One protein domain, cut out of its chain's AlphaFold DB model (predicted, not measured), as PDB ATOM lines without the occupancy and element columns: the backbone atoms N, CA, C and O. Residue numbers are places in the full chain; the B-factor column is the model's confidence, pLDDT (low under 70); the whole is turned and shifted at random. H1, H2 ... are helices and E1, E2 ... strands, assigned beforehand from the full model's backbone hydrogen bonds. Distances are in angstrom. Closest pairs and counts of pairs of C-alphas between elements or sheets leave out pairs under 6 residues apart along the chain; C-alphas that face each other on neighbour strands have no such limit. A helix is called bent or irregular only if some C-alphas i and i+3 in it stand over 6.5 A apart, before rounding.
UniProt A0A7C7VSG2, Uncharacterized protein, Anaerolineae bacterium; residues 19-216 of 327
ATOM      1  N   ILE A  19     126.991 133.817  91.154       96.31
ATOM      2  CA  ILE A  19     127.311 132.522  90.562       96.31
ATOM      3  C   ILE A  19     126.238 132.236  89.518       96.31
ATOM      4  O   ILE A  19     125.039 132.217  89.813       96.31
ATOM      5  N   GLN A  20     126.650 132.016  88.279       94.94
ATOM      6  CA  GLN A  20     125.763 131.739  87.163       94.94
ATOM      7  C   GLN A  20     125.639 130.236  86.918       94.94
ATOM      8  O   GLN A  20     126.620 129.493  86.918       94.94
ATOM      9  N   TRP A  21     124.420 129.780  86.640       95.38
ATOM     10  CA  TRP A  21     124.212 128.441  86.107       95.38
ATOM     11  C   TRP A  21     124.680 128.341  84.651       95.38
ATOM     12  O   TRP A  21     124.088 128.940  83.748       95.38
ATOM     13  N   VAL A  22     125.700 127.523  84.408       94.12
ATOM     14  CA  VAL A  22     126.177 127.159  83.074       94.12
ATOM     15  C   VAL A  22     125.450 125.893  82.639       94.12
ATOM     16  O   VAL A  22     125.741 124.798  83.105       94.12
ATOM     17  N   ASN A  23     124.486 126.022  81.727       90.19
ATOM     18  CA  ASN A  23     123.639 124.892  81.329       90.19
ATOM     19  C   ASN A  23     124.363 123.834  80.471       90.19
ATOM     20  O   ASN A  23     123.973 122.667  80.483       90.19
ATOM     21  N   ASN A  24     125.379 124.228  79.697       88.75
ATOM     22  CA  ASN A  24     126.036 123.357  78.723       88.75
ATOM     23  C   ASN A  24     127.533 123.236  79.026       88.75
ATOM     24  O   ASN A  24     128.276 124.182  78.810       88.75
ATOM     25  N   GLY A  25     127.998 122.062  79.452       88.56
ATOM     26  CA  GLY A  25     129.427 121.836  79.699       88.56
ATOM     27  C   GLY A  25     130.307 121.948  78.446       88.56
ATOM     28  O   GLY A  25     131.507 122.188  78.555       88.56
ATOM     29  N   ASN A  26     129.724 121.848  77.245       90.44
ATOM     30  CA  ASN A  26     130.461 122.018  75.989       90.44
ATOM     31  C   ASN A  26     130.843 123.472  75.693       90.44
ATOM     32  O   ASN A  26     131.667 123.694  74.808       90.44
ATOM     33  N   SER A  27     130.241 124.446  76.385       91.19
ATOM     34  CA  SER A  27     130.658 125.849  76.295       91.19
ATOM     35  C   SER A  27     131.808 126.178  77.244       91.19
ATOM     36  O   SER A  27     132.144 127.344  77.371       91.19
ATOM     37  N   LEU A  28     132.385 125.194  77.936       93.19
ATOM     38  CA  LEU A  28     133.540 125.395  78.804       93.19
ATOM     39  C   LEU A  28     134.837 124.991  78.098       93.19
ATOM     40  O   LEU A  28     134.834 124.092  77.251       93.19
ATOM     41  N   ASP A  29     135.938 125.619  78.495       93.31
ATOM     42  CA  ASP A  29     137.303 125.194  78.199       93.31
ATOM     43  C   ASP A  29     138.094 125.010  79.514       93.31
ATOM     44  O   ASP A  29     138.230 125.980  80.266       93.31
ATOM     45  N   PRO A  30     138.573 123.789  79.834       92.44
ATOM     46  CA  PRO A  30     138.318 122.538  79.114       92.44
ATOM     47  C   PRO A  30     136.835 122.136  79.135       92.44
ATOM     48  O   PRO A  30     136.102 122.403  80.088       92.44
ATOM     49  N   ARG A  31     136.383 121.453  78.074       92.81
ATOM     50  CA  ARG A  31     134.987 120.990  77.963       92.81
ATOM     51  C   ARG A  31     134.624 120.030  79.086       92.81
ATOM     52  O   ARG A  31     135.409 119.158  79.457       92.81
ATOM     53  N   ARG A  32     133.377 120.124  79.547       93.00
ATOM     54  CA  ARG A  32     132.804 119.227  80.556       93.00
ATOM     55  C   ARG A  32     131.605 118.457  80.008       93.00
ATOM     56  O   ARG A  32     130.882 118.972  79.156       93.00
ATOM     57  N   PRO A  33     131.354 117.233  80.507       90.00
ATOM     58  CA  PRO A  33     130.238 116.410  80.037       90.00
ATOM     59  C   PRO A  33     128.867 117.012  80.379       90.00
ATOM     60  O   PRO A  33     127.882 116.734  79.699       90.00
ATOM     61  N   ARG A  34     128.801 117.856  81.414       93.19
ATOM     62  CA  ARG A  34     127.573 118.479  81.913       93.19
ATOM     63  C   ARG A  34     127.816 119.913  82.375       93.19
ATOM     64  O   ARG A  34     128.958 120.340  82.511       93.19
ATOM     65  N   GLY A  35     126.731 120.651  82.564       94.19
ATOM     66  CA  GLY A  35     126.727 122.003  83.117       94.19
ATOM     67  C   GLY A  35     127.103 122.067  84.601       94.19
ATOM     68  O   GLY A  35     127.558 121.084  85.185       94.19
ATOM     69  N   GLY A  36     126.917 123.230  85.218       96.44
ATOM     70  CA  GLY A  36     127.264 123.458  86.620       96.44
ATOM     71  C   GLY A  36     127.192 124.922  87.029       96.44
ATOM     72  O   GLY A  36     126.518 125.734  86.396       96.44
ATOM     73  N   PHE A  37     127.896 125.247  88.101       97.69
ATOM     74  CA  PHE A  37     127.947 126.562  88.718       97.69
ATOM     75  C   PHE A  37     129.251 127.248  88.323       97.69
ATOM     76  O   PHE A  37     130.322 126.722  88.612       97.69
ATOM     77  N   GLY A  38     129.155 128.390  87.646       96.81
ATOM     78  CA  GLY A  38     130.296 129.192  87.213       96.81
ATOM     79  C   GLY A  38     130.295 130.563  87.878       96.81
ATOM     80  O   GLY A  38     129.284 131.262  87.850       96.81
ATOM     81  N   MET A  39     131.420 130.951  88.463       97.06
ATOM     82  CA  MET A  39     131.645 132.258  89.073       97.06
ATOM     83  C   MET A  39     132.736 132.994  88.289       97.06
ATOM     84  O   MET A  39     133.883 132.549  88.335       97.06
ATOM     85  N   PRO A  40     132.403 134.056  87.531       94.69
ATOM     86  CA  PRO A  40     133.394 134.827  86.781       94.69
ATOM     87  C   PRO A  40     134.504 135.370  87.682       94.69
ATOM     88  O   PRO A  40     134.233 135.708  88.830       94.69
ATOM     89  N   GLU A  41     135.725 135.490  87.162       92.62
ATOM     90  CA  GLU A  41     136.905 135.940  87.923       92.62
ATOM     91  C   GLU A  41     136.677 137.283  88.637       92.62
ATOM     92  O   GLU A  41     136.921 137.392  89.833       92.62
ATOM     93  N   GLU A  42     136.052 138.255  87.968       89.88
ATOM     94  CA  GLU A  42     135.688 139.549  88.572       89.88
ATOM     95  C   GLU A  42     134.774 139.406  89.804       89.88
ATOM     96  O   GLU A  42     134.801 140.223  90.724       89.88
ATOM     97  N   GLN A  43     133.941 138.361  89.833       91.69
ATOM     98  CA  GLN A  43     133.061 138.069  90.963       91.69
ATOM     99  C   GLN A  43     133.814 137.365  92.095       91.69
ATOM    100  O   GLN A  43     133.437 137.545  93.252       91.69
ATOM    101  N   ILE A  44     134.862 136.593  91.779       91.06
ATOM    102  CA  ILE A  44     135.777 135.993  92.766       91.06
ATOM    103  C   ILE A  44     136.483 137.104  93.534       91.06
ATOM    104  O   ILE A  44     136.458 137.101  94.762       91.06
ATOM    105  N   ASP A  45     137.014 138.102  92.826       87.94
ATOM    106  CA  ASP A  45     137.670 139.254  93.447       87.94
ATOM    107  C   ASP A  45     136.712 140.040  94.355       87.94
ATOM    108  O   ASP A  45     137.083 140.447  95.456       87.94
ATOM    109  N   LEU A  46     135.456 140.213  93.923       88.62
ATOM    110  CA  LEU A  46     134.422 140.884  94.716       88.62
ATOM    111  C   LEU A  46     134.032 140.090  95.973       88.62
ATOM    112  O   LEU A  46     133.756 140.684  97.015       88.62
ATOM    113  N   ALA A  47     133.976 138.761  95.879       88.88
ATOM    114  CA  ALA A  47     133.647 137.888  97.002       88.88
ATOM    115  C   ALA A  47     134.829 137.666  97.959       88.88
ATOM    116  O   ALA A  47     134.608 137.368  99.132       88.88
ATOM    117  N   GLY A  48     136.063 137.787  97.461       90.56
ATOM    118  CA  GLY A  48     137.282 137.392  98.163       90.56
ATOM    119  C   GLY A  48     137.475 135.874  98.282       90.56
ATOM    120  O   GLY A  48     138.395 135.447  98.972       90.56
ATOM    121  N   ASP A  49     136.612 135.074  97.647       94.38
ATOM    122  CA  ASP A  49     136.640 133.608  97.622       94.38
ATOM    123  C   ASP A  49     135.779 133.087  96.447       94.38
ATOM    124  O   ASP A  49     135.089 133.849  95.763       94.38
ATOM    125  N   TYR A  50     135.802 131.783  96.194       96.19
ATOM    126  CA  TYR A  50     135.038 131.100  95.157       96.19
ATOM    127  C   TYR A  50     134.499 129.754  95.672       96.19
ATOM    128  O   TYR A  50     134.910 129.288  96.733       96.19
ATOM    129  N   PRO A  51     133.542 129.110  94.975       97.44
ATOM    130  CA  PRO A  51     132.941 127.872  95.458       97.44
ATOM    131  C   PRO A  51     133.978 126.784  95.732       97.44
ATOM    132  O   PRO A  51     134.864 126.545  94.911       97.44
ATOM    133  N   LYS A  52     133.818 126.084  96.855       95.38
ATOM    134  CA  LYS A  52     134.693 124.974  97.232       95.38
ATOM    135  C   LYS A  52     134.817 123.932  96.120       95.38
ATOM    136  O   LYS A  52     133.825 123.592  95.468       95.38
ATOM    137  N   ASP A  53     136.031 123.412  95.942       94.81
ATOM    138  CA  ASP A  53     136.379 122.395  94.941       94.81
ATOM    139  C   ASP A  53     136.137 122.843  93.484       94.81
ATOM    140  O   ASP A  53     136.103 122.015  92.571       94.81
ATOM    141  N   ALA A  54     135.950 124.146  93.239       96.50
ATOM    142  CA  ALA A  54     135.847 124.660  91.883       96.50
ATOM    143  C   ALA A  54     137.215 124.721  91.198       96.50
ATOM    144  O   ALA A  54     138.244 125.034  91.797       96.50
ATOM    145  N   GLU A  55     137.199 124.463  89.898       95.81
ATOM    146  CA  GLU A  55     138.367 124.505  89.029       95.81
ATOM    147  C   GLU A  55     138.246 125.676  88.055       95.81
ATOM    148  O   GLU A  55     137.156 125.976  87.555       95.81
ATOM    149  N   LEU A  56     139.372 126.305  87.724       94.31
ATOM    150  CA  LEU A  56     139.399 127.382  86.740       94.31
ATOM    151  C   LEU A  56     139.058 126.856  85.343       94.31
ATOM    152  O   LEU A  56     139.645 125.891  84.854       94.31
ATOM    153  N   HIS A  57     138.103 127.523  84.712       95.06
ATOM    154  CA  HIS A  57     137.629 127.276  83.361       95.06
ATOM    155  C   HIS A  57     137.451 128.599  82.632       95.06
ATOM    156  O   HIS A  57     137.432 129.674  83.232       95.06
ATOM    157  N   LYS A  58     137.231 128.510  81.326       95.06
ATOM    158  CA  LYS A  58     136.691 129.614  80.541       95.06
ATOM    159  C   LYS A  58     135.317 129.252  80.015       95.06
ATOM    160  O   LYS A  58     135.139 128.169  79.461       95.06
ATOM    161  N   LEU A  59     134.353 130.150  80.159       93.81
ATOM    162  CA  LEU A  59     133.077 130.059  79.465       93.81
ATOM    163  C   LEU A  59     133.196 130.729  78.101       93.81
ATOM    164  O   LEU A  59     133.447 131.925  78.011       93.81
ATOM    165  N   ILE A  60     132.954 129.960  77.051       91.44
ATOM    166  CA  ILE A  60     132.866 130.432  75.674       91.44
ATOM    167  C   ILE A  60     131.424 130.882  75.426       91.44
ATOM    168  O   ILE A  60     130.499 130.067  75.317       91.44
ATOM    169  N   LEU A  61     131.219 132.193  75.353       87.50
ATOM    170  CA  LEU A  61     129.936 132.798  75.025       87.50
ATOM    171  C   LEU A  61     129.569 132.536  73.561       87.50
ATOM    172  O   LEU A  61     130.396 132.186  72.722       87.50
ATOM    173  N   LYS A  62     128.298 132.755  73.207       81.31
ATOM    174  CA  LYS A  62     127.843 132.608  71.812       81.31
ATOM    175  C   LYS A  62     128.530 133.578  70.845       81.31
ATOM    176  O   LYS A  62     128.589 133.282  69.657       81.31
ATOM    177  N   SER A  63     129.018 134.712  71.347       84.75
ATOM    178  CA  SER A  63     129.841 135.669  70.600       84.75
ATOM    179  C   SER A  63     131.227 135.114  70.244       84.75
ATOM    180  O   SER A  63     131.891 135.677  69.381       84.75
ATOM    181  N   GLY A  64     131.658 134.024  70.888       84.50
ATOM    182  CA  GLY A  64     133.028 133.514  70.837       84.50
ATOM    183  C   GLY A  64     133.952 134.132  71.889       84.50
ATOM    184  O   GLY A  64     135.110 133.745  71.967       84.50
ATOM    185  N   GLU A  65     133.451 135.072  72.694       91.25
ATOM    186  CA  GLU A  65     134.183 135.645  73.822       91.25
ATOM    187  C   GLU A  65     134.409 134.602  74.921       91.25
ATOM    188  O   GLU A  65     133.525 133.794  75.215       91.25
ATOM    189  N   GLU A  66     135.592 134.637  75.529       92.50
ATOM    190  CA  GLU A  66     135.979 133.754  76.622       92.50
ATOM    191  C   GLU A  66     135.957 134.515  77.945       92.50
ATOM    192  O   GLU A  66     136.678 135.496  78.111       92.50
ATOM    193  N   VAL A  67     135.171 134.027  78.903       94.25
ATOM    194  CA  VAL A  67     135.081 134.595  80.251       94.25
ATOM    195  C   VAL A  67     135.735 133.635  81.250       94.25
ATOM    196  O   VAL A  67     135.228 132.519  81.411       94.25
ATOM    197  N   PRO A  68     136.840 134.013  81.922       94.94
ATOM    198  CA  PRO A  68     137.455 133.184  82.955       94.94
ATOM    199  C   PRO A  68     136.532 133.060  84.174       94.94
ATOM    200  O   PRO A  68     135.889 134.024  84.592       94.94
ATOM    201  N   MET A  69     136.438 131.854  84.735       95.44
ATOM    202  CA  MET A  69     135.581 131.566  85.883       95.44
ATOM    203  C   MET A  69     136.059 130.379  86.715       95.44
ATOM    204  O   MET A  69     136.604 129.413  86.186       95.44
ATOM    205  N   ALA A  70     135.756 130.402  88.010       97.19
ATOM    206  CA  ALA A  70     135.761 129.204  88.838       97.19
ATOM    207  C   ALA A  70     134.487 128.401  88.556       97.19
ATOM    208  O   ALA A  70     133.378 128.934  88.629       97.19
ATOM    209  N   PHE A  71     134.631 127.121  88.221       97.62
ATOM    210  CA  PHE A  71     133.518 126.257  87.850       97.62
ATOM    211  C   PHE A  71     133.482 124.975  88.681       97.62
ATOM    212  O   PHE A  71     134.496 124.301  88.855       97.62
ATOM    213  N   THR A  72     132.287 124.595  89.131       97.38
ATOM    214  CA  THR A  72     132.040 123.330  89.831       97.38
ATOM    215  C   THR A  72     130.726 122.688  89.392       97.38
ATOM    216  O   THR A  72     129.741 123.360  89.079       97.38
ATOM    217  N   HIS A  73     130.674 121.356  89.397       96.62
ATOM    218  CA  HIS A  73     129.427 120.612  89.204       96.62
ATOM    219  C   HIS A  73     128.568 120.554  90.469       96.62
ATOM    220  O   HIS A  73     127.379 120.249  90.377       96.62
ATOM    221  N   THR A  74     129.153 120.827  91.634       95.81
ATOM    222  CA  THR A  74     128.512 120.654  92.935       95.81
ATOM    223  C   THR A  74     128.706 121.913  93.758       95.81
ATOM    224  O   THR A  74     129.829 122.352  93.968       95.81
ATOM    225  N   LEU A  75     127.614 122.478  94.255       96.94
ATOM    226  CA  LEU A  75     127.627 123.672  95.083       96.94
ATOM    227  C   LEU A  75     126.937 123.378  96.404       96.94
ATOM    228  O   LEU A  75     125.779 122.958  96.419       96.94
ATOM    229  N   ARG A  76     127.613 123.646  97.519       96.25
ATOM    230  CA  ARG A  76     126.976 123.606  98.831       96.25
ATOM    231  C   ARG A  76     126.577 125.020  99.241       96.25
ATOM    232  O   ARG A  76     127.420 125.908  99.332       96.25
ATOM    233  N   ALA A  77     125.281 125.240  99.437       97.38
ATOM    234  CA  ALA A  77     124.742 126.568  99.707       97.38
ATOM    235  C   ALA A  77     123.520 126.526 100.632       97.38
ATOM    236  O   ALA A  77     122.711 125.599 100.570       97.38
ATOM    237  N   ALA A  78     123.378 127.542 101.479       96.94
ATOM    238  CA  ALA A  78     122.211 127.778 102.317       96.94
ATOM    239  C   ALA A  78     121.438 128.980 101.767       96.94
ATOM    240  O   ALA A  78     121.924 130.112 101.772       96.94
ATOM    241  N   VAL A  79     120.246 128.727 101.225       96.75
ATOM    242  CA  VAL A  79     119.466 129.747 100.514       96.75
ATOM    243  C   VAL A  79     118.675 130.596 101.505       96.75
ATOM    244  O   VAL A  79     117.737 130.114 102.140       96.75
ATOM    245  N   LEU A  80     119.029 131.876 101.597       93.38
ATOM    246  CA  LEU A  80     118.418 132.850 102.503       93.38
ATOM    247  C   LEU A  80     117.103 133.393 101.936       93.38
ATOM    248  O   LEU A  80     116.096 133.507 102.638       93.38
ATOM    249  N   ALA A  81     117.109 133.734 100.647       92.19
ATOM    250  CA  ALA A  81     115.964 134.304  99.954       92.19
ATOM    251  C   ALA A  81     116.009 133.994  98.457       92.19
ATOM    252  O   ALA A  81     117.070 133.838  97.863       92.19
ATOM    253  N   THR A  82     114.840 133.972  97.824       92.50
ATOM    254  CA  THR A  82     114.711 133.859  96.369       92.50
ATOM    255  C   THR A  82     113.862 134.990  95.821       92.50
ATOM    256  O   THR A  82     112.888 135.394  96.461       92.50
ATOM    257  N   ARG A  83     114.170 135.424  94.603       87.12
ATOM    258  CA  ARG A  83     113.349 136.336  93.807       87.12
ATOM    259  C   ARG A  83     113.254 135.836  92.371       87.12
ATOM    260  O   ARG A  83     114.168 135.186  91.867       87.12
ATOM    261  N   PHE A  84     112.127 136.110  91.733       85.94
ATOM    262  CA  PHE A  84     111.797 135.608  90.406       85.94
ATOM    263  C   PHE A  84     111.245 136.740  89.550       85.94
ATOM    264  O   PHE A  84     110.490 137.571  90.051       85.94
ATOM    265  N   ALA A  85     111.615 136.753  88.275       83.50
ATOM    266  CA  ALA A  85     111.047 137.643  87.279       83.50
ATOM    267  C   ALA A  85     110.968 136.930  85.929       83.50
ATOM    268  O   ALA A  85     111.756 136.026  85.629       83.50
ATOM    269  N   TRP A  86     110.035 137.368  85.097       80.62
ATOM    270  CA  TRP A  86     110.075 137.102  83.667       80.62
ATOM    271  C   TRP A  86     110.891 138.205  82.999       80.62
ATOM    272  O   TRP A  86     110.817 139.353  83.416       80.62
ATOM    273  N   ILE A  87     111.708 137.859  82.009       79.94
ATOM    274  CA  ILE A  87     112.561 138.802  81.284       79.94
ATOM    275  C   ILE A  87     112.179 138.769  79.808       79.94
ATOM    276  O   ILE A  87     112.266 137.709  79.184       79.94
ATOM    277  N   LEU A  88     111.783 139.907  79.254       77.75
ATOM    278  CA  LEU A  88     111.522 140.105  77.831       77.75
ATOM    279  C   LEU A  88     112.333 141.314  77.364       77.75
ATOM    280  O   LEU A  88     112.219 142.376  77.963       77.75
ATOM    281  N   ASP A  89     113.168 141.142  76.338       75.06
ATOM    282  CA  ASP A  89     113.996 142.213  75.759       75.06
ATOM    283  C   ASP A  89     114.793 143.016  76.812       75.06
ATOM    284  O   ASP A  89     114.792 144.243  76.821       75.06
ATOM    285  N   GLY A  90     115.428 142.311  77.758       68.06
ATOM    286  CA  GLY A  90     116.191 142.906  78.866       68.06
ATOM    287  C   GLY A  90     115.344 143.488  80.009       68.06
ATOM    288  O   GLY A  90     115.878 143.850  81.060       68.06
ATOM    289  N   LYS A  91     114.016 143.528  79.862       70.50
ATOM    290  CA  LYS A  91     113.091 144.131  80.830       70.50
ATOM    291  C   LYS A  91     112.380 143.086  81.679       70.50
ATOM    292  O   LYS A  91     111.959 142.037  81.193       70.50
ATOM    293  N   ARG A  92     112.215 143.390  82.969       70.25
ATOM    294  CA  ARG A  92     111.446 142.562  83.910       70.25
ATOM    295  C   ARG A  92     109.947 142.726  83.676       70.25
ATOM    296  O   ARG A  92     109.443 143.841  83.719       70.25
ATOM    297  N   THR A  93     109.226 141.618  83.538       66.88
ATOM    298  CA  THR A  93     107.762 141.585  83.545       66.88
ATOM    299  C   THR A  93     107.251 140.827  84.780       66.88
ATOM    300  O   THR A  93     107.824 139.799  85.169       66.88
ATOM    301  N   PRO A  94     106.189 141.321  85.447       59.97
ATOM    302  CA  PRO A  94     105.640 140.680  86.645       59.97
ATOM    303  C   PRO A  94     104.901 139.374  86.315       59.97
ATOM    304  O   PRO A  94     104.861 138.451  87.128       59.97
ATOM    305  N   THR A  95     104.351 139.271  85.106       70.25
ATOM    306  CA  THR A  95     103.639 138.101  84.586       70.25
ATOM    307  C   THR A  95     104.325 137.567  83.332       70.25
ATOM    308  O   THR A  95     105.141 138.249  82.703       70.25
ATOM    309  N   TYR A  96     104.040 136.306  82.998       72.31
ATOM    310  CA  TYR A  96     104.581 135.691  81.792       72.31
ATOM    311  C   TYR A  96     104.003 136.380  80.557       72.31
ATOM    312  O   TYR A  96     102.787 136.437  80.387       72.31
ATOM    313  N   VAL A  97     104.887 136.836  79.677       75.06
ATOM    314  CA  VAL A  97     104.550 137.306  78.331       75.06
ATOM    315  C   VAL A  97     105.159 136.328  77.335       75.06
ATOM    316  O   VAL A  97     106.249 135.801  77.561       75.06
ATOM    317  N   LYS A  98     104.471 136.053  76.225       76.81
ATOM    318  CA  LYS A  98     104.980 135.138  75.196       76.81
ATOM    319  C   LYS A  98     106.369 135.589  74.726       76.81
ATOM    320  O   LYS A  98     106.533 136.710  74.263       76.81
ATOM    321  N   GLY A  99     107.350 134.690  74.820       75.94
ATOM    322  CA  GLY A  99     108.751 134.972  74.485       75.94
ATOM    323  C   GLY A  99     109.614 135.389  75.680       75.94
ATOM    324  O   GLY A  99     110.839 135.325  75.582       75.94
ATOM    325  N   ALA A 100     109.004 135.725  76.822       79.06
ATOM    326  CA  ALA A 100     109.732 136.038  78.040       79.06
ATOM    327  C   ALA A 100     110.439 134.795  78.600       79.06
ATOM    328  O   ALA A 100     109.919 133.675  78.583       79.06
ATOM    329  N   ARG A 101     111.639 134.995  79.140       79.25
ATOM    330  CA  ARG A 101     112.445 133.958  79.786       79.25
ATOM    331  C   ARG A 101     112.342 134.095  81.294       79.25
ATOM    332  O   ARG A 101     112.475 135.188  81.830       79.25
ATOM    333  N   SER A 102     112.147 132.987  81.997       84.75
ATOM    334  CA  SER A 102     112.209 132.992  83.458       84.75
ATOM    335  C   SER A 102     113.631 133.292  83.932       84.75
ATOM    336  O   SER A 102     114.596 132.716  83.421       84.75
ATOM    337  N   LYS A 103     113.759 134.145  84.949       88.12
ATOM    338  CA  LYS A 103     114.999 134.379  85.692       88.12
ATOM    339  C   LYS A 103     114.713 134.193  87.177       88.12
ATOM    340  O   LYS A 103     113.890 134.895  87.760       88.12
ATOM    341  N   LEU A 104     115.381 133.217  87.779       90.88
ATOM    342  CA  LEU A 104     115.360 132.970  89.214       90.88
ATOM    343  C   LEU A 104     116.708 133.390  89.789       90.88
ATOM    344  O   LEU A 104     117.754 132.990  89.280       90.88
ATOM    345  N   GLN A 105     116.667 134.159  90.868       93.44
ATOM    346  CA  GLN A 105     117.837 134.471  91.671       93.44
ATOM    347  C   GLN A 105     117.636 133.989  93.101       93.44
ATOM    348  O   GLN A 105     116.558 134.160  93.675       93.44
ATOM    349  N   ALA A 106     118.676 133.399  93.677       95.31
ATOM    350  CA  ALA A 106     118.695 132.950  95.059       95.31
ATOM    351  C   ALA A 106     119.891 133.570  95.778       95.31
ATOM    352  O   ALA A 106     121.029 133.313  95.403       95.31
ATOM    353  N   LEU A 107     119.628 134.390  96.792       95.50
ATOM    354  CA  LEU A 107     120.658 134.898  97.688       95.50
ATOM    355  C   LEU A 107     120.993 133.796  98.687       95.50
ATOM    356  O   LEU A 107     120.095 133.280  99.363       95.50
ATOM    357  N   ALA A 108     122.261 133.414  98.755       96.81
ATOM    358  CA  ALA A 108     122.698 132.270  99.534       96.81
ATOM    359  C   ALA A 108     124.046 132.516 100.207       96.81
ATOM    360  O   ALA A 108     124.884 133.250  99.688       96.81
ATOM    361  N   ILE A 109     124.253 131.843 101.337       96.31
ATOM    362  CA  ILE A 109     125.587 131.612 101.889       96.31
ATOM    363  C   ILE A 109     126.156 130.398 101.157       96.31
ATOM    364  O   ILE A 109     125.527 129.339 101.139       96.31
ATOM    365  N   VAL A 110     127.322 130.545 100.551       97.12
ATOM    366  CA  VAL A 110     128.021 129.519  99.777       97.12
ATOM    367  C   VAL A 110     129.196 129.001 100.597       97.12
ATOM    368  O   VAL A 110     129.873 129.780 101.262       97.12
ATOM    369  N   GLU A 111     129.421 127.686 100.593       95.69
ATOM    370  CA  GLU A 111     130.674 127.113 101.100       95.69
ATOM    371  C   GLU A 111     131.792 127.423 100.092       95.69
ATOM    372  O   GLU A 111     131.777 126.906  98.969       95.69
ATOM    373  N   GLY A 112     132.716 128.309 100.471       95.62
ATOM    374  CA  GLY A 112     133.868 128.674  99.651       95.62
ATOM    375  C   GLY A 112     135.083 127.787  99.876       95.62
ATOM    376  O   GLY A 112     135.048 126.851 100.685       95.62
ATOM    377  N   GLN A 113     136.139 128.062  99.116       93.69
ATOM    378  CA  GLN A 113     137.383 127.312  99.179       93.69
ATOM    379  C   GLN A 113     138.085 127.513 100.527       93.69
ATOM    380  O   GLN A 113     138.557 126.533 101.110       93.69
ATOM    381  N   ASP A 114     138.095 128.750 101.032       93.00
ATOM    382  CA  ASP A 114     138.764 129.129 102.278       93.00
ATOM    383  C   ASP A 114     137.770 129.552 103.376       93.00
ATOM    384  O   ASP A 114     137.975 129.263 104.559       93.00
ATOM    385  N   ALA A 115     136.666 130.206 103.005       90.44
ATOM    386  CA  ALA A 115     135.630 130.700 103.900       90.44
ATOM    387  C   ALA A 115     134.236 130.697 103.247       90.44
ATOM    388  O   ALA A 115     134.061 130.685 102.033       90.44
ATOM    389  N   ALA A 116     133.185 130.720 104.070       92.88
ATOM    390  CA  ALA A 116     131.836 130.923 103.555       92.88
ATOM    391  C   ALA A 116     131.637 132.383 103.114       92.88
ATOM    392  O   ALA A 116     132.064 133.299 103.812       92.88
ATOM    393  N   PHE A 117     130.926 132.598 102.007       93.25
ATOM    394  CA  PHE A 117     130.635 133.934 101.476       93.25
ATOM    395  C   PHE A 117     129.182 134.048 101.001       93.25
ATOM    396  O   PHE A 117     128.508 133.043 100.772       93.25
ATOM    397  N   ILE A 118     128.670 135.274 100.865       93.31
ATOM    398  CA  ILE A 118     127.304 135.527 100.385       93.31
ATOM    399  C   ILE A 118     127.343 135.828  98.889       93.31
ATOM    400  O   ILE A 118     128.042 136.742  98.461       93.31
ATOM    401  N   ALA A 119     126.547 135.102  98.106       94.50
ATOM    402  CA  ALA A 119     126.438 135.310  96.668       94.50
ATOM    403  C   ALA A 119     125.009 135.111  96.152       94.50
ATOM    404  O   ALA A 119     124.158 134.477  96.786       94.50
ATOM    405  N   VAL A 120     124.747 135.642  94.959       95.81
ATOM    406  CA  VAL A 120     123.498 135.430  94.226       95.81
ATOM    407  C   VAL A 120     123.677 134.317  93.205       95.81
ATOM    408  O   VAL A 120     124.383 134.462  92.211       95.81
ATOM    409  N   LEU A 121     122.962 133.214  93.402       96.81
ATOM    410  CA  LEU A 121     122.847 132.147  92.416       96.81
ATOM    411  C   LEU A 121     121.839 132.569  91.348       96.81
ATOM    412  O   LEU A 121     120.687 132.864  91.670       96.81
ATOM    413  N   THR A 122     122.252 132.590  90.083       94.31
ATOM    414  CA  THR A 122     121.415 133.033  88.963       94.31
ATOM    415  C   THR A 122     121.099 131.882  88.018       94.31
ATOM    416  O   THR A 122     121.991 131.260  87.443       94.31
ATOM    417  N   PHE A 123     119.803 131.649  87.802       91.88
ATOM    418  CA  PHE A 123     119.281 130.618  86.912       91.88
ATOM    419  C   PHE A 123     118.331 131.226  85.883       91.88
ATOM    420  O   PHE A 123     117.465 132.039  86.216       91.88
ATOM    421  N   SER A 124     118.434 130.769  84.639       86.69
ATOM    422  CA  SER A 124     117.533 131.168  83.557       86.69
ATOM    423  C   SER A 124     116.799 129.964  82.975       86.69
ATOM    424  O   SER A 124     117.325 128.849  82.930       86.69
ATOM    425  N   GLY A 125     115.572 130.188  82.512       84.94
ATOM    426  CA  GLY A 125     114.756 129.150  81.894       84.94
ATOM    427  C   GLY A 125     114.417 128.019  82.868       84.94
ATOM    428  O   GLY A 125     114.081 128.247  84.035       84.94
ATOM    429  N   MET A 126     114.504 126.782  82.381       84.88
ATOM    430  CA  MET A 126     114.080 125.601  83.137       84.88
ATOM    431  C   MET A 126     114.990 125.254  84.317       84.88
ATOM    432  O   MET A 126     114.508 124.673  85.284       84.88
ATOM    433  N   ALA A 127     116.265 125.655  84.286       88.75
ATOM    434  CA  ALA A 127     117.180 125.433  85.406       88.75
ATOM    435  C   ALA A 127     116.674 126.104  86.695       88.75
ATOM    436  O   ALA A 127     116.804 125.541  87.777       88.75
ATOM    437  N   GLY A 128     116.012 127.263  86.575       89.12
ATOM    438  CA  GLY A 128     115.394 127.933  87.719       89.12
ATOM    439  C   GLY A 128     114.250 127.120  88.329       89.12
ATOM    440  O   GLY A 128     114.126 127.050  89.549       89.12
ATOM    441  N   LYS A 129     113.443 126.446  87.502       89.19
ATOM    442  CA  LYS A 129     112.387 125.551  87.996       89.19
ATOM    443  C   LYS A 129     112.987 124.358  88.746       89.19
ATOM    444  O   LYS A 129     112.582 124.105  89.876       89.19
ATOM    445  N   GLU A 130     113.964 123.678  88.146       92.56
ATOM    446  CA  GLU A 130     114.624 122.507  88.745       92.56
ATOM    447  C   GLU A 130     115.290 122.873  90.086       92.56
ATOM    448  O   GLU A 130     115.072 122.204  91.097       92.56
ATOM    449  N   PHE A 131     115.988 124.015  90.150       95.25
ATOM    450  CA  PHE A 131     116.546 124.530  91.404       95.25
ATOM    451  C   PHE A 131     115.461 124.872  92.438       95.25
ATOM    452  O   PHE A 131     115.599 124.534  93.614       95.25
ATOM    453  N   SER A 132     114.357 125.509  92.028       93.75
ATOM    454  CA  SER A 132     113.237 125.806  92.933       93.75
ATOM    455  C   SER A 132     112.636 124.533  93.530       93.75
ATOM    456  O   SER A 132     112.323 124.487  94.721       93.75
ATOM    457  N   ASP A 133     112.498 123.478  92.728       94.06
ATOM    458  CA  ASP A 133     111.973 122.197  93.186       94.06
ATOM    459  C   ASP A 133     112.967 121.481  94.118       94.06
ATOM    460  O   ASP A 133     112.551 120.958  95.158       94.06
ATOM    461  N   ALA A 134     114.273 121.542  93.835       95.12
ATOM    462  CA  ALA A 134     115.332 121.086  94.741       95.12
ATOM    463  C   ALA A 134     115.303 121.832  96.091       95.12
ATOM    464  O   ALA A 134     115.336 121.210  97.155       95.12
ATOM    465  N   LEU A 135     115.145 123.159  96.068       95.31
ATOM    466  CA  LEU A 135     115.027 123.983  97.270       95.31
ATOM    467  C   LEU A 135     113.781 123.628  98.093       95.31
ATOM    468  O   LEU A 135     113.867 123.472  99.311       95.31
ATOM    469  N   LYS A 136     112.622 123.429  97.451       94.88
ATOM    470  CA  LYS A 136     111.394 122.991  98.140       94.88
ATOM    471  C   LYS A 136     111.565 121.621  98.796       94.88
ATOM    472  O   LYS A 136     111.054 121.416  99.899       94.88
ATOM    473  N   LYS A 137     112.258 120.680  98.142       94.75
ATOM    474  CA  LYS A 137     112.582 119.367  98.729       94.75
ATOM    475  C   LYS A 137     113.455 119.529  99.972       94.75
ATOM    476  O   LYS A 137     113.104 119.000 101.025       94.75
ATOM    477  N   HIS A 138     114.506 120.343  99.893       94.31
ATOM    478  CA  HIS A 138     115.362 120.640 101.040       94.31
ATOM    479  C   HIS A 138     114.584 121.294 102.195       94.31
ATOM    480  O   HIS A 138     114.676 120.843 103.335       94.31
ATOM    481  N   ALA A 139     113.735 122.283 101.904       93.56
ATOM    482  CA  ALA A 139     112.910 122.937 102.914       93.56
ATOM    483  C   ALA A 139     111.969 121.953 103.630       93.56
ATOM    484  O   ALA A 139     111.832 121.996 104.855       93.56
ATOM    485  N   LYS A 140     111.356 121.019 102.887       93.06
ATOM    486  CA  LYS A 140     110.553 119.930 103.467       93.06
ATOM    487  C   LYS A 140     111.405 118.996 104.334       93.06
ATOM    488  O   LYS A 140     110.960 118.632 105.424       93.06
ATOM    489  N   ARG A 141     112.613 118.637 103.881       91.81
ATOM    490  CA  ARG A 141     113.568 117.787 104.614       91.81
ATOM    491  C   ARG A 141     113.966 118.412 105.950       91.81
ATOM    492  O   ARG A 141     113.792 117.760 106.978       91.81
ATOM    493  N   VAL A 142     114.418 119.669 105.951       90.56
ATOM    494  CA  VAL A 142     114.795 120.394 107.177       90.56
ATOM    495  C   VAL A 142     113.607 120.483 108.124       90.56
ATOM    496  O   VAL A 142     113.713 120.051 109.266       90.56
ATOM    497  N   ARG A 143     112.445 120.939 107.640       92.19
ATOM    498  CA  ARG A 143     111.248 121.078 108.481       92.19
ATOM    499  C   ARG A 143     110.855 119.765 109.160       92.19
ATOM    500  O   ARG A 143     110.460 119.770 110.324       92.19
ATOM    501  N   ARG A 144     110.945 118.642 108.439       91.94
ATOM    502  CA  ARG A 144     110.679 117.304 108.986       91.94
ATOM    503  C   ARG A 144     111.649 116.973 110.122       91.94
ATOM    504  O   ARG A 144     111.198 116.552 111.184       91.94
ATOM    505  N   LEU A 145     112.948 117.165 109.902       90.12
ATOM    506  CA  LEU A 145     113.998 116.795 110.855       90.12
ATOM    507  C   LEU A 145     114.011 117.700 112.089       90.12
ATOM    508  O   LEU A 145     114.048 117.199 113.209       90.12
ATOM    509  N   THR A 146     113.902 119.018 111.914       89.31
ATOM    510  CA  THR A 146     113.910 119.949 113.049       89.31
ATOM    511  C   THR A 146     112.680 119.712 113.925       89.31
ATOM    512  O   THR A 146     112.793 119.629 115.148       89.31
ATOM    513  N   ARG A 147     111.500 119.505 113.311       90.88
ATOM    514  CA  ARG A 147     110.268 119.189 114.050       90.88
ATOM    515  C   ARG A 147     110.401 117.888 114.841       90.88
ATOM    516  O   ARG A 147     109.940 117.844 115.978       90.88
ATOM    517  N   ALA A 148     111.030 116.859 114.272       88.12
ATOM    518  CA  ALA A 148     111.312 115.618 114.994       88.12
ATOM    519  C   ALA A 148     112.246 115.845 116.201       88.12
ATOM    520  O   ALA A 148     112.073 115.204 117.232       88.12
ATOM    521  N   ALA A 149     113.161 116.814 116.108       87.94
ATOM    522  CA  ALA A 149     114.019 117.268 117.205       87.94
ATOM    523  C   ALA A 149     113.336 118.259 118.180       87.94
ATOM    524  O   ALA A 149     113.987 118.804 119.070       87.94
ATOM    525  N   GLY A 150     112.034 118.527 118.025       86.31
ATOM    526  CA  GLY A 150     111.268 119.404 118.916       86.31
ATOM    527  C   GLY A 150     111.484 120.909 118.707       86.31
ATOM    528  O   GLY A 150     111.050 121.699 119.543       86.31
ATOM    529  N   LYS A 151     112.133 121.330 117.612       86.12
ATOM    530  CA  LYS A 151     112.368 122.749 117.276       86.12
ATOM    531  C   LYS A 151     111.937 123.045 115.836       86.12
ATOM    532  O   LYS A 151     112.214 122.270 114.934       86.12
ATOM    533  N   GLU A 152     111.288 124.171 115.558       82.31
ATOM    534  CA  GLU A 152     111.044 124.594 114.166       82.31
ATOM    535  C   GLU A 152     112.099 125.634 113.778       82.31
ATOM    536  O   GLU A 152     112.252 126.642 114.463       82.31
ATOM    537  N   GLN A 153     112.870 125.350 112.726       85.81
ATOM    538  CA  GLN A 153     113.931 126.226 112.224       85.81
ATOM    539  C   GLN A 153     113.773 126.444 110.720       85.81
ATOM    540  O   GLN A 153     113.222 125.601 110.007       85.81
ATOM    541  N   SER A 154     114.249 127.593 110.236       87.25
ATOM    542  CA  SER A 154     114.250 127.903 108.804       87.25
ATOM    543  C   SER A 154     115.239 127.007 108.062       87.25
ATOM    544  O   SER A 154     116.313 126.713 108.568       87.25
ATOM    545  N   HIS A 155     114.920 126.614 106.832       88.19
ATOM    546  CA  HIS A 155     115.858 125.875 105.983       88.19
ATOM    547  C   HIS A 155     117.060 126.719 105.545       88.19
ATOM    548  O   HIS A 155     118.115 126.165 105.277       88.19
ATOM    549  N   GLY A 156     116.927 128.051 105.524       88.62
ATOM    550  CA  GLY A 156     117.986 128.954 105.064       88.62
ATOM    551  C   GLY A 156     119.224 129.029 105.964       88.62
ATOM    552  O   GLY A 156     120.196 129.657 105.572       88.62
ATOM    553  N   ILE A 157     119.212 128.395 107.143       91.75
ATOM    554  CA  ILE A 157     120.388 128.291 108.030       91.75
ATOM    555  C   ILE A 157     121.120 126.947 107.894       91.75
ATOM    556  O   ILE A 157     122.063 126.682 108.640       91.75
ATOM    557  N   PHE A 158     120.668 126.086 106.978       93.12
ATOM    558  CA  PHE A 158     121.275 124.792 106.707       93.12
ATOM    559  C   PHE A 158     121.760 124.740 105.263       93.12
ATOM    560  O   PHE A 158     121.047 125.094 104.325       93.12
ATOM    561  N   TYR A 159     122.981 124.260 105.085       95.38
ATOM    562  CA  TYR A 159     123.548 123.962 103.790       95.38
ATOM    563  C   TYR A 159     122.782 122.830 103.103       95.38
ATOM    564  O   TYR A 159     122.501 121.778 103.682       95.38
ATOM    565  N   ALA A 160     122.523 123.018 101.818       95.94
ATOM    566  CA  ALA A 160     122.121 121.979 100.894       95.94
ATOM    567  C   ALA A 160     123.206 121.800  99.833       95.94
ATOM    568  O   ALA A 160     123.800 122.773  99.375       95.94
ATOM    569  N   THR A 161     123.441 120.559  99.422       96.19
ATOM    570  CA  THR A 161     124.282 120.260  98.263       96.19
ATOM    571  C   THR A 161     123.405 120.276  97.020       96.19
ATOM    572  O   THR A 161     122.441 119.517  96.943       96.19
ATOM    573  N   TYR A 162     123.730 121.125  96.057       96.50
ATOM    574  CA  TYR A 162     123.099 121.188  94.746       96.50
ATOM    575  C   TYR A 162     124.077 120.668  93.702       96.50
ATOM    576  O   TYR A 162     125.241 121.057  93.701       96.50
ATOM    577  N   THR A 163     123.619 119.798  92.812       95.81
ATOM    578  CA  THR A 163     124.473 119.137  91.823       95.81
ATOM    579  C   THR A 163     123.938 119.333  90.414       95.81
ATOM    580  O   THR A 163     122.731 119.382  90.180       95.81
ATOM    581  N   ALA A 164     124.855 119.436  89.459       95.38
ATOM    582  CA  ALA A 164     124.562 119.227  88.056       95.38
ATOM    583  C   ALA A 164     124.306 117.745  87.802       95.38
ATOM    584  O   ALA A 164     125.213 116.924  87.933       95.38
ATOM    585  N   ASP A 165     123.066 117.424  87.451       92.88
ATOM    586  CA  ASP A 165     122.649 116.067  87.114       92.88
ATOM    587  C   ASP A 165     123.047 115.707  85.673       92.88
ATOM    588  O   ASP A 165     123.560 116.537  84.914       92.88
ATOM    589  N   GLU A 166     122.809 114.461  85.279       91.81
ATOM    590  CA  GLU A 166     123.055 114.010  83.917       91.81
ATOM    591  C   GLU A 166     122.250 114.829  82.892       91.81
ATOM    592  O   GLU A 166     121.052 115.093  83.085       91.81
ATOM    593  N   PRO A 167     122.877 115.245  81.776       90.50
ATOM    594  CA  PRO A 167     122.171 116.003  80.765       90.50
ATOM    595  C   PRO A 167     121.002 115.219  80.165       90.50
ATOM    596  O   PRO A 167     121.134 114.056  79.785       90.50
ATOM    597  N   LYS A 168     119.857 115.885  79.996       89.00
ATOM    598  CA  LYS A 168     118.651 115.300  79.396       89.00
ATOM    599  C   LYS A 168     118.132 116.151  78.242       89.00
ATOM    600  O   LYS A 168     118.233 117.378  78.257       89.00
ATOM    601  N   MET A 169     117.561 115.493  77.235       86.50
ATOM    602  CA  MET A 169     116.911 116.167  76.109       86.50
ATOM    603  C   MET A 169     115.494 116.590  76.495       86.50
ATOM    604  O   MET A 169     114.724 115.791  77.026       86.50
ATOM    605  N   VAL A 170     115.138 117.834  76.190       79.44
ATOM    606  CA  VAL A 170     113.855 118.454  76.553       79.44
ATOM    607  C   VAL A 170     113.257 119.217  75.371       79.44
ATOM    608  O   VAL A 170     113.994 119.697  74.514       79.44
ATOM    609  N   GLY A 171     111.926 119.332  75.331       72.62
ATOM    610  CA  GLY A 171     111.149 119.919  74.226       72.62
ATOM    611  C   GLY A 171     110.464 118.856  73.350       72.62
ATOM    612  O   GLY A 171     111.095 117.855  73.006       72.62
ATOM    613  N   ARG A 172     109.177 119.045  72.995       67.06
ATOM    614  CA  ARG A 172     108.447 118.143  72.063       67.06
ATOM    615  C   ARG A 172     109.003 118.265  70.654       67.06
ATOM    616  O   ARG A 172     109.328 117.256  70.040       67.06
ATOM    617  N   THR A 173     109.055 119.500  70.155       70.06
ATOM    618  CA  THR A 173     109.216 119.777  68.723       70.06
ATOM    619  C   THR A 173     110.678 120.031  68.357       70.06
ATOM    620  O   THR A 173     111.188 119.454  67.400       70.06
ATOM    621  N   ALA A 174     111.393 120.816  69.167       68.19
ATOM    622  CA  ALA A 174     112.833 121.030  69.043       68.19
ATOM    623  C   ALA A 174     113.528 120.578  70.329       68.19
ATOM    624  O   ALA A 174     113.484 121.262  71.353       68.19
ATOM    625  N   LYS A 175     114.158 119.399  70.281       79.31
ATOM    626  CA  LYS A 175     114.865 118.849  71.435       79.31
ATOM    627  C   LYS A 175     116.143 119.645  71.693       79.31
ATOM    628  O   LYS A 175     117.022 119.694  70.840       79.31
ATOM    629  N   SER A 176     116.259 120.218  72.883       78.56
ATOM    630  CA  SER A 176     117.472 120.873  73.378       78.56
ATOM    631  C   SER A 176     118.047 120.081  74.545       78.56
ATOM    632  O   SER A 176     117.296 119.526  75.343       78.56
ATOM    633  N   GLN A 177     119.369 120.017  74.654       84.12
ATOM    634  CA  GLN A 177     120.023 119.414  75.812       84.12
ATOM    635  C   GLN A 177     120.027 120.412  76.972       84.12
ATOM    636  O   GLN A 177     120.386 121.580  76.800       84.12
ATOM    637  N   ILE A 178     119.644 119.953  78.159       87.38
ATOM    638  CA  ILE A 178     119.811 120.710  79.400       87.38
ATOM    639  C   ILE A 178     120.574 119.892  80.423       87.38
ATOM    640  O   ILE A 178     120.489 118.667  80.422       87.38
ATOM    641  N   THR A 179     121.252 120.589  81.325       92.25
ATOM    642  CA  THR A 179     121.765 120.001  82.560       92.25
ATOM    643  C   THR A 179     120.808 120.395  83.684       92.25
ATOM    644  O   THR A 179     120.647 121.594  83.933       92.25
ATOM    645  N   PRO A 180     120.106 119.447  84.323       92.56
ATOM    646  CA  PRO A 180     119.232 119.749  85.453       92.56
ATOM    647  C   PRO A 180     120.031 120.093  86.712       92.56
ATOM    648  O   PRO A 180     121.145 119.607  86.906       92.56
ATOM    649  N   VAL A 181     119.422 120.891  87.591       94.69
ATOM    650  CA  VAL A 181     119.917 121.096  88.956       94.69
ATOM    651  C   VAL A 181     119.191 120.122  89.874       94.69
ATOM    652  O   VAL A 181     117.962 120.145  89.941       94.69
ATOM    653  N   ALA A 182     119.931 119.287  90.591       93.50
ATOM    654  CA  ALA A 182     119.392 118.332  91.546       93.50
ATOM    655  C   ALA A 182     119.791 118.694  92.982       93.50
ATOM    656  O   ALA A 182     120.782 119.381  93.229       93.50
ATOM    657  N   LEU A 183     118.987 118.231  93.940       94.12
ATOM    658  CA  LEU A 183     119.377 118.199  95.346       94.12
ATOM    659  C   LEU A 183     120.211 116.931  95.561       94.12
ATOM    660  O   LEU A 183     119.748 115.849  95.210       94.12
ATOM    661  N   GLY A 184     121.403 117.073  96.138       86.06
ATOM    662  CA  GLY A 184     122.265 115.953  96.510       86.06
ATOM    663  C   GLY A 184     121.613 115.024  97.540       86.06
ATOM    664  O   GLY A 184     120.646 115.405  98.212       86.06
ATOM    665  N   ASP A 185     122.164 113.812  97.646       77.19
ATOM    666  CA  ASP A 185     121.535 112.663  98.303       77.19
ATOM    667  C   ASP A 185     120.915 112.965  99.672       77.19
ATOM    668  O   ASP A 185     121.500 113.602 100.552       77.19
ATOM    669  N   GLU A 186     119.685 112.479  99.854       67.44
ATOM    670  CA  GLU A 186     118.929 112.661 101.093       67.44
ATOM    671  C   GLU A 186     119.404 111.751 102.229       67.44
ATOM    672  O   GLU A 186     119.204 112.102 103.391       67.44
ATOM    673  N   GLU A 187     120.022 110.611 101.910       67.56
ATOM    674  CA  GLU A 187     120.354 109.563 102.884       67.56
ATOM    675  C   GLU A 187     121.454 109.969 103.874       67.56
ATOM    676  O   GLU A 187     121.481 109.461 104.993       67.56
ATOM    677  N   PHE A 188     122.305 110.931 103.512       70.31
ATOM    678  CA  PHE A 188     123.436 111.377 104.337       70.31
ATOM    679  C   PHE A 188     123.244 112.776 104.936       70.31
ATOM    680  O   PHE A 188     124.203 113.392 105.395       70.31
ATOM    681  N   PHE A 189     122.020 113.312 104.916       85.75
ATOM    682  CA  PHE A 189     121.769 114.644 105.456       85.75
ATOM    683  C   PHE A 189     121.575 114.623 106.975       85.75
ATOM    684  O   PHE A 189     120.575 114.104 107.475       85.75
ATOM    685  N   ASP A 190     122.483 115.288 107.681       87.81
ATOM    686  CA  ASP A 190     122.436 115.510 109.123       87.81
ATOM    687  C   ASP A 190     122.353 117.016 109.443       87.81
ATOM    688  O   ASP A 190     122.960 117.842 108.761       87.81
ATOM    689  N   LEU A 191     121.560 117.388 110.456       88.44
ATOM    690  CA  LEU A 191     121.308 118.797 110.785       88.44
ATOM    691  C   LEU A 191     122.538 119.491 111.375       88.44
ATOM    692  O   LEU A 191     122.751 120.665 111.076       88.44
ATOM    693  N   ASP A 192     123.332 118.788 112.180       87.94
ATOM    694  CA  ASP A 192     124.472 119.374 112.883       87.94
ATOM    695  C   ASP A 192     125.606 119.678 111.900       87.94
ATOM    696  O   ASP A 192     126.188 120.760 111.922       87.94
ATOM    697  N   THR A 193     125.863 118.763 110.964       87.62
ATOM    698  CA  THR A 193     126.859 118.955 109.896       87.62
ATOM    699  C   THR A 193     126.402 119.908 108.791       87.62
ATOM    700  O   THR A 193     127.236 120.480 108.081       87.62
ATOM    701  N   ALA A 194     125.089 120.064 108.600       90.31
ATOM    702  CA  ALA A 194     124.525 120.989 107.626       90.31
ATOM    703  C   ALA A 194     124.342 122.404 108.175       90.31
ATOM    704  O   ALA A 194     124.153 123.321 107.383       90.31
ATOM    705  N   PHE A 195     124.363 122.607 109.491       91.44
ATOM    706  CA  PHE A 195     124.216 123.938 110.060       91.44
ATOM    707  C   PHE A 195     125.354 124.849 109.588       91.44
ATOM    708  O   PHE A 195     126.528 124.498 109.664       91.44
ATOM    709  N   VAL A 196     124.994 126.035 109.094       86.50
ATOM    710  CA  VAL A 196     125.947 126.987 108.501       86.50
ATOM    711  C   VAL A 196     126.934 127.549 109.534       86.50
ATOM    712  O   VAL A 196     128.020 128.005 109.183       86.50
ATOM    713  N   GLY A 197     126.581 127.475 110.819       87.44
ATOM    714  CA  GLY A 197     127.382 128.004 111.915       87.44
ATOM    715  C   GLY A 197     127.025 129.452 112.248       87.44
ATOM    716  O   GLY A 197     126.668 130.256 111.387       87.44
ATOM    717  N   GLU A 198     127.130 129.800 113.529       85.38
ATOM    718  CA  GLU A 198     126.746 131.126 114.031       85.38
ATOM    719  C   GLU A 198     127.615 132.250 113.455       85.38
ATOM    720  O   GLU A 198     127.107 133.327 113.165       85.38
ATOM    721  N   ALA A 199     128.906 131.988 113.235       80.50
ATOM    722  CA  ALA A 199     129.841 132.977 112.703       80.50
ATOM    723  C   ALA A 199     129.453 133.453 111.294       80.50
ATOM    724  O   ALA A 199     129.514 134.647 111.018       80.50
ATOM    725  N   ALA A 200     129.010 132.542 110.425       81.69
ATOM    726  CA  ALA A 200     128.555 132.886 109.081       81.69
ATOM    727  C   ALA A 200     127.184 133.583 109.110       81.69
ATOM    728  O   ALA A 200     126.970 134.553 108.389       81.69
ATOM    729  N   LEU A 201     126.273 133.165 109.996       83.81
ATOM    730  CA  LEU A 201     124.980 133.841 110.174       83.81
ATOM    731  C   LEU A 201     125.118 135.257 110.749       83.81
ATOM    732  O   LEU A 201     124.306 136.119 110.428       83.81
ATOM    733  N   ALA A 202     126.139 135.511 111.569       82.75
ATOM    734  CA  ALA A 202     126.419 136.834 112.122       82.75
ATOM    735  C   ALA A 202     126.885 137.848 111.061       82.75
ATOM    736  O   ALA A 202     126.769 139.050 111.284       82.75
ATOM    737  N   GLN A 203     127.386 137.378 109.913       82.06
ATOM    738  CA  GLN A 203     127.765 138.231 108.780       82.06
ATOM    739  C   GLN A 203     126.568 138.607 107.895       82.06
ATOM    740  O   GLN A 203     126.692 139.462 107.022       82.06
ATOM    741  N   VAL A 204     125.409 137.973 108.098       84.81
ATOM    742  CA  VAL A 204     124.205 138.250 107.313       84.81
ATOM    743  C   VAL A 204     123.511 139.493 107.854       84.81
ATOM    744  O   VAL A 204     122.955 139.484 108.954       84.81
ATOM    745  N   ASP A 205     123.452 140.538 107.034       87.88
ATOM    746  CA  ASP A 205     122.524 141.643 107.246       87.88
ATOM    747  C   ASP A 205     121.114 141.228 106.787       87.88
ATOM    748  O   ASP A 205     120.786 141.176 105.597       87.88
ATOM    749  N   TRP A 206     120.260 140.890 107.753       85.62
ATOM    750  CA  TRP A 206     118.897 140.426 107.489       85.62
ATOM    751  C   TRP A 206     117.985 141.506 106.895       85.62
ATOM    752  O   TRP A 206     117.066 141.170 106.137       85.62
ATOM    753  N   ASP A 207     118.243 142.781 107.185       87.44
ATOM    754  CA  ASP A 207     117.498 143.888 106.590       87.44
ATOM    755  C   ASP A 207     117.891 144.047 105.118       87.44
ATOM    756  O   ASP A 207     117.017 144.198 104.256       87.44
ATOM    757  N   GLN A 208     119.178 143.882 104.800       86.81
ATOM    758  CA  GLN A 208     119.669 143.835 103.423       86.81
ATOM    759  C   GLN A 208     119.077 142.654 102.637       86.81
ATOM    760  O   GLN A 208     118.632 142.831 101.502       86.81
ATOM    761  N   VAL A 209     119.000 141.456 103.234       85.69
ATOM    762  CA  VAL A 209     118.366 140.272 102.616       85.69
ATOM    763  C   VAL A 209     116.897 140.551 102.288       85.69
ATOM    764  O   VAL A 209     116.417 140.224 101.196       85.69
ATOM    765  N   LYS A 210     116.171 141.169 103.226       87.12
ATOM    766  CA  LYS A 210     114.764 141.528 103.041       87.12
ATOM    767  C   LYS A 210     114.601 142.569 101.932       87.12
ATOM    768  O   LYS A 210     113.797 142.352 101.024       87.12
ATOM    769  N   ALA A 211     115.398 143.636 101.953       84.00
ATOM    770  CA  ALA A 211     115.390 144.671 100.923       84.00
ATOM    771  C   ALA A 211     115.711 144.094  99.533       84.00
ATOM    772  O   ALA A 211     114.991 144.357  98.569       84.00
ATOM    773  N   TRP A 212     116.726 143.231  99.432       85.69
ATOM    774  CA  TRP A 212     117.118 142.573  98.182       85.69
ATOM    775  C   TRP A 212     116.004 141.698  97.596       85.69
ATOM    776  O   TRP A 212     115.780 141.697  96.378       85.69
ATOM    777  N   LYS A 213     115.289 140.963  98.456       84.50
ATOM    778  CA  LYS A 213     114.141 140.137  98.063       84.50
ATOM    779  C   LYS A 213     112.983 141.001  97.560       84.50
ATOM    780  O   LYS A 213     112.358 140.665  96.556       84.50
ATOM    781  N   GLU A 214     112.703 142.107  98.245       82.25
ATOM    782  CA  GLU A 214     111.605 143.026  97.921       82.25
ATOM    783  C   GLU A 214     111.884 143.902  96.688       82.25
ATOM    784  O   GLU A 214     110.938 144.332  96.029       82.25
ATOM    785  N   ALA A 215     113.151 144.114  96.317       73.75
ATOM    786  CA  ALA A 215     113.560 144.945  95.176       73.75
ATOM    787  C   ALA A 215     113.043 144.457  93.804       73.75
ATOM    788  O   ALA A 215     113.057 145.201  92.825       73.75
ATOM    789  N   TRP A 216     112.599 143.202  93.692       70.44
ATOM    790  CA  TRP A 216     111.926 142.692  92.484       70.44
ATOM    791  C   TRP A 216     110.396 142.694  92.587       70.44
ATOM    792  O   TRP A 216     109.729 142.477  91.582       70.44
TER     793      TRP A 216
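What this domain is: This is residues 19 to 216 of the 327 residues of an uncharacterized protein of Anaerolineae bacterium (UniProt A0A7C7VSG2). One large, strongly twisted sheet of ten strands curls round the long helix H2, while the short helices H1 and H5 lie over its opposite face. The bent strands E5 and E7 fold the sheet over, and the small hairpin E10 and E11 makes a second sheet that runs on into E12. The printed part has 198 residues, with named elements in the order E1 E2 H1 E3 E4 E5 E6 E7 E8 H2 E9 E10 E11 E12 H3 H4 H5. The large sheet is branched and mixed, and the class is mixed, helices and strands. The whole is compact, with a radius of gyration of the C-alphas of 17.1 A and spans of 51 by 37 by 34 A.

Where its parts are: Find C-alpha 19 at (127.311, 132.522, 90.562), where E1, residues 19 to 22, begins. Then come E2, 36 to 40, H1, 41 to 47, E3, 55 to 60, and E4, 66 to 72, 17.3 A long. E5, 74 to 88, covers 29.9 A and bends by 106 degrees at residue 78. After E6, 91 to 93, E7, 101 to 111, covers 28.9 A and bends by 62 degrees at residue 108; E8, 116 to 124, covers 24.6 A. Find C-alpha 126 at (114.080, 125.601, 83.137); from there H2 runs 33.5 A to residue 148. E9, 160 to 164, E10, 168 to 170, E11, 176 to 178, E12, 181 to 183, H3, 191 to 194, and H4, 198 to 201, follow. H5, 206 to 214, ends with C-alpha 214 at (111.605, 143.026, 97.921).

How they stand to each other: Start at E5, which has E6 and E9 on one side and E7 on the other side. E5 and E7 are antiparallel, with N 83 and O 105 at 2.9 A; N 88 and O 91 of the hairpin E5 and E6 are 2.9 A apart. N 75 of E5 and O 162 of E9 are 2.8 A apart, and N 163 of E9 and O 182 of E12 2.9 A. E7 and E8 form a hairpin, with N 106 and O 121 at 2.9 A. E1 is parallel to E8, with N 122 and O 19 at 2.8 A. E2 pairs antiparallel with E1, N 20 and O 38 at 2.8 A, and with E4, N 39 and O 70 at 2.8 A; E3 and E4 form a hairpin, N 57 and O 69 at 2.8 A. H2 is on the sheet; C-alphas 134 and 183, its closest to E12, are 5.0 A apart. H5 runs along E5 at 13 degrees on the local plane, its height over the sheet 8.3 A; H1 is on the same face. H3 and H4 only graze the sheet. Every O i to N i+4 pair is within hydrogen-bond range in H1, H2 and H5; H3 and H4 are too short for one.

The domain as a whole: The C-alphas farthest apart, of Gly 64 and Gly 150, are 54.6 A apart. The printed part has no cut; the links E1 to E2 and H2 to E9 are long. Look for pLDDT under 70 at residues 90, 93 to 94, 172, 174 and 186 to 187.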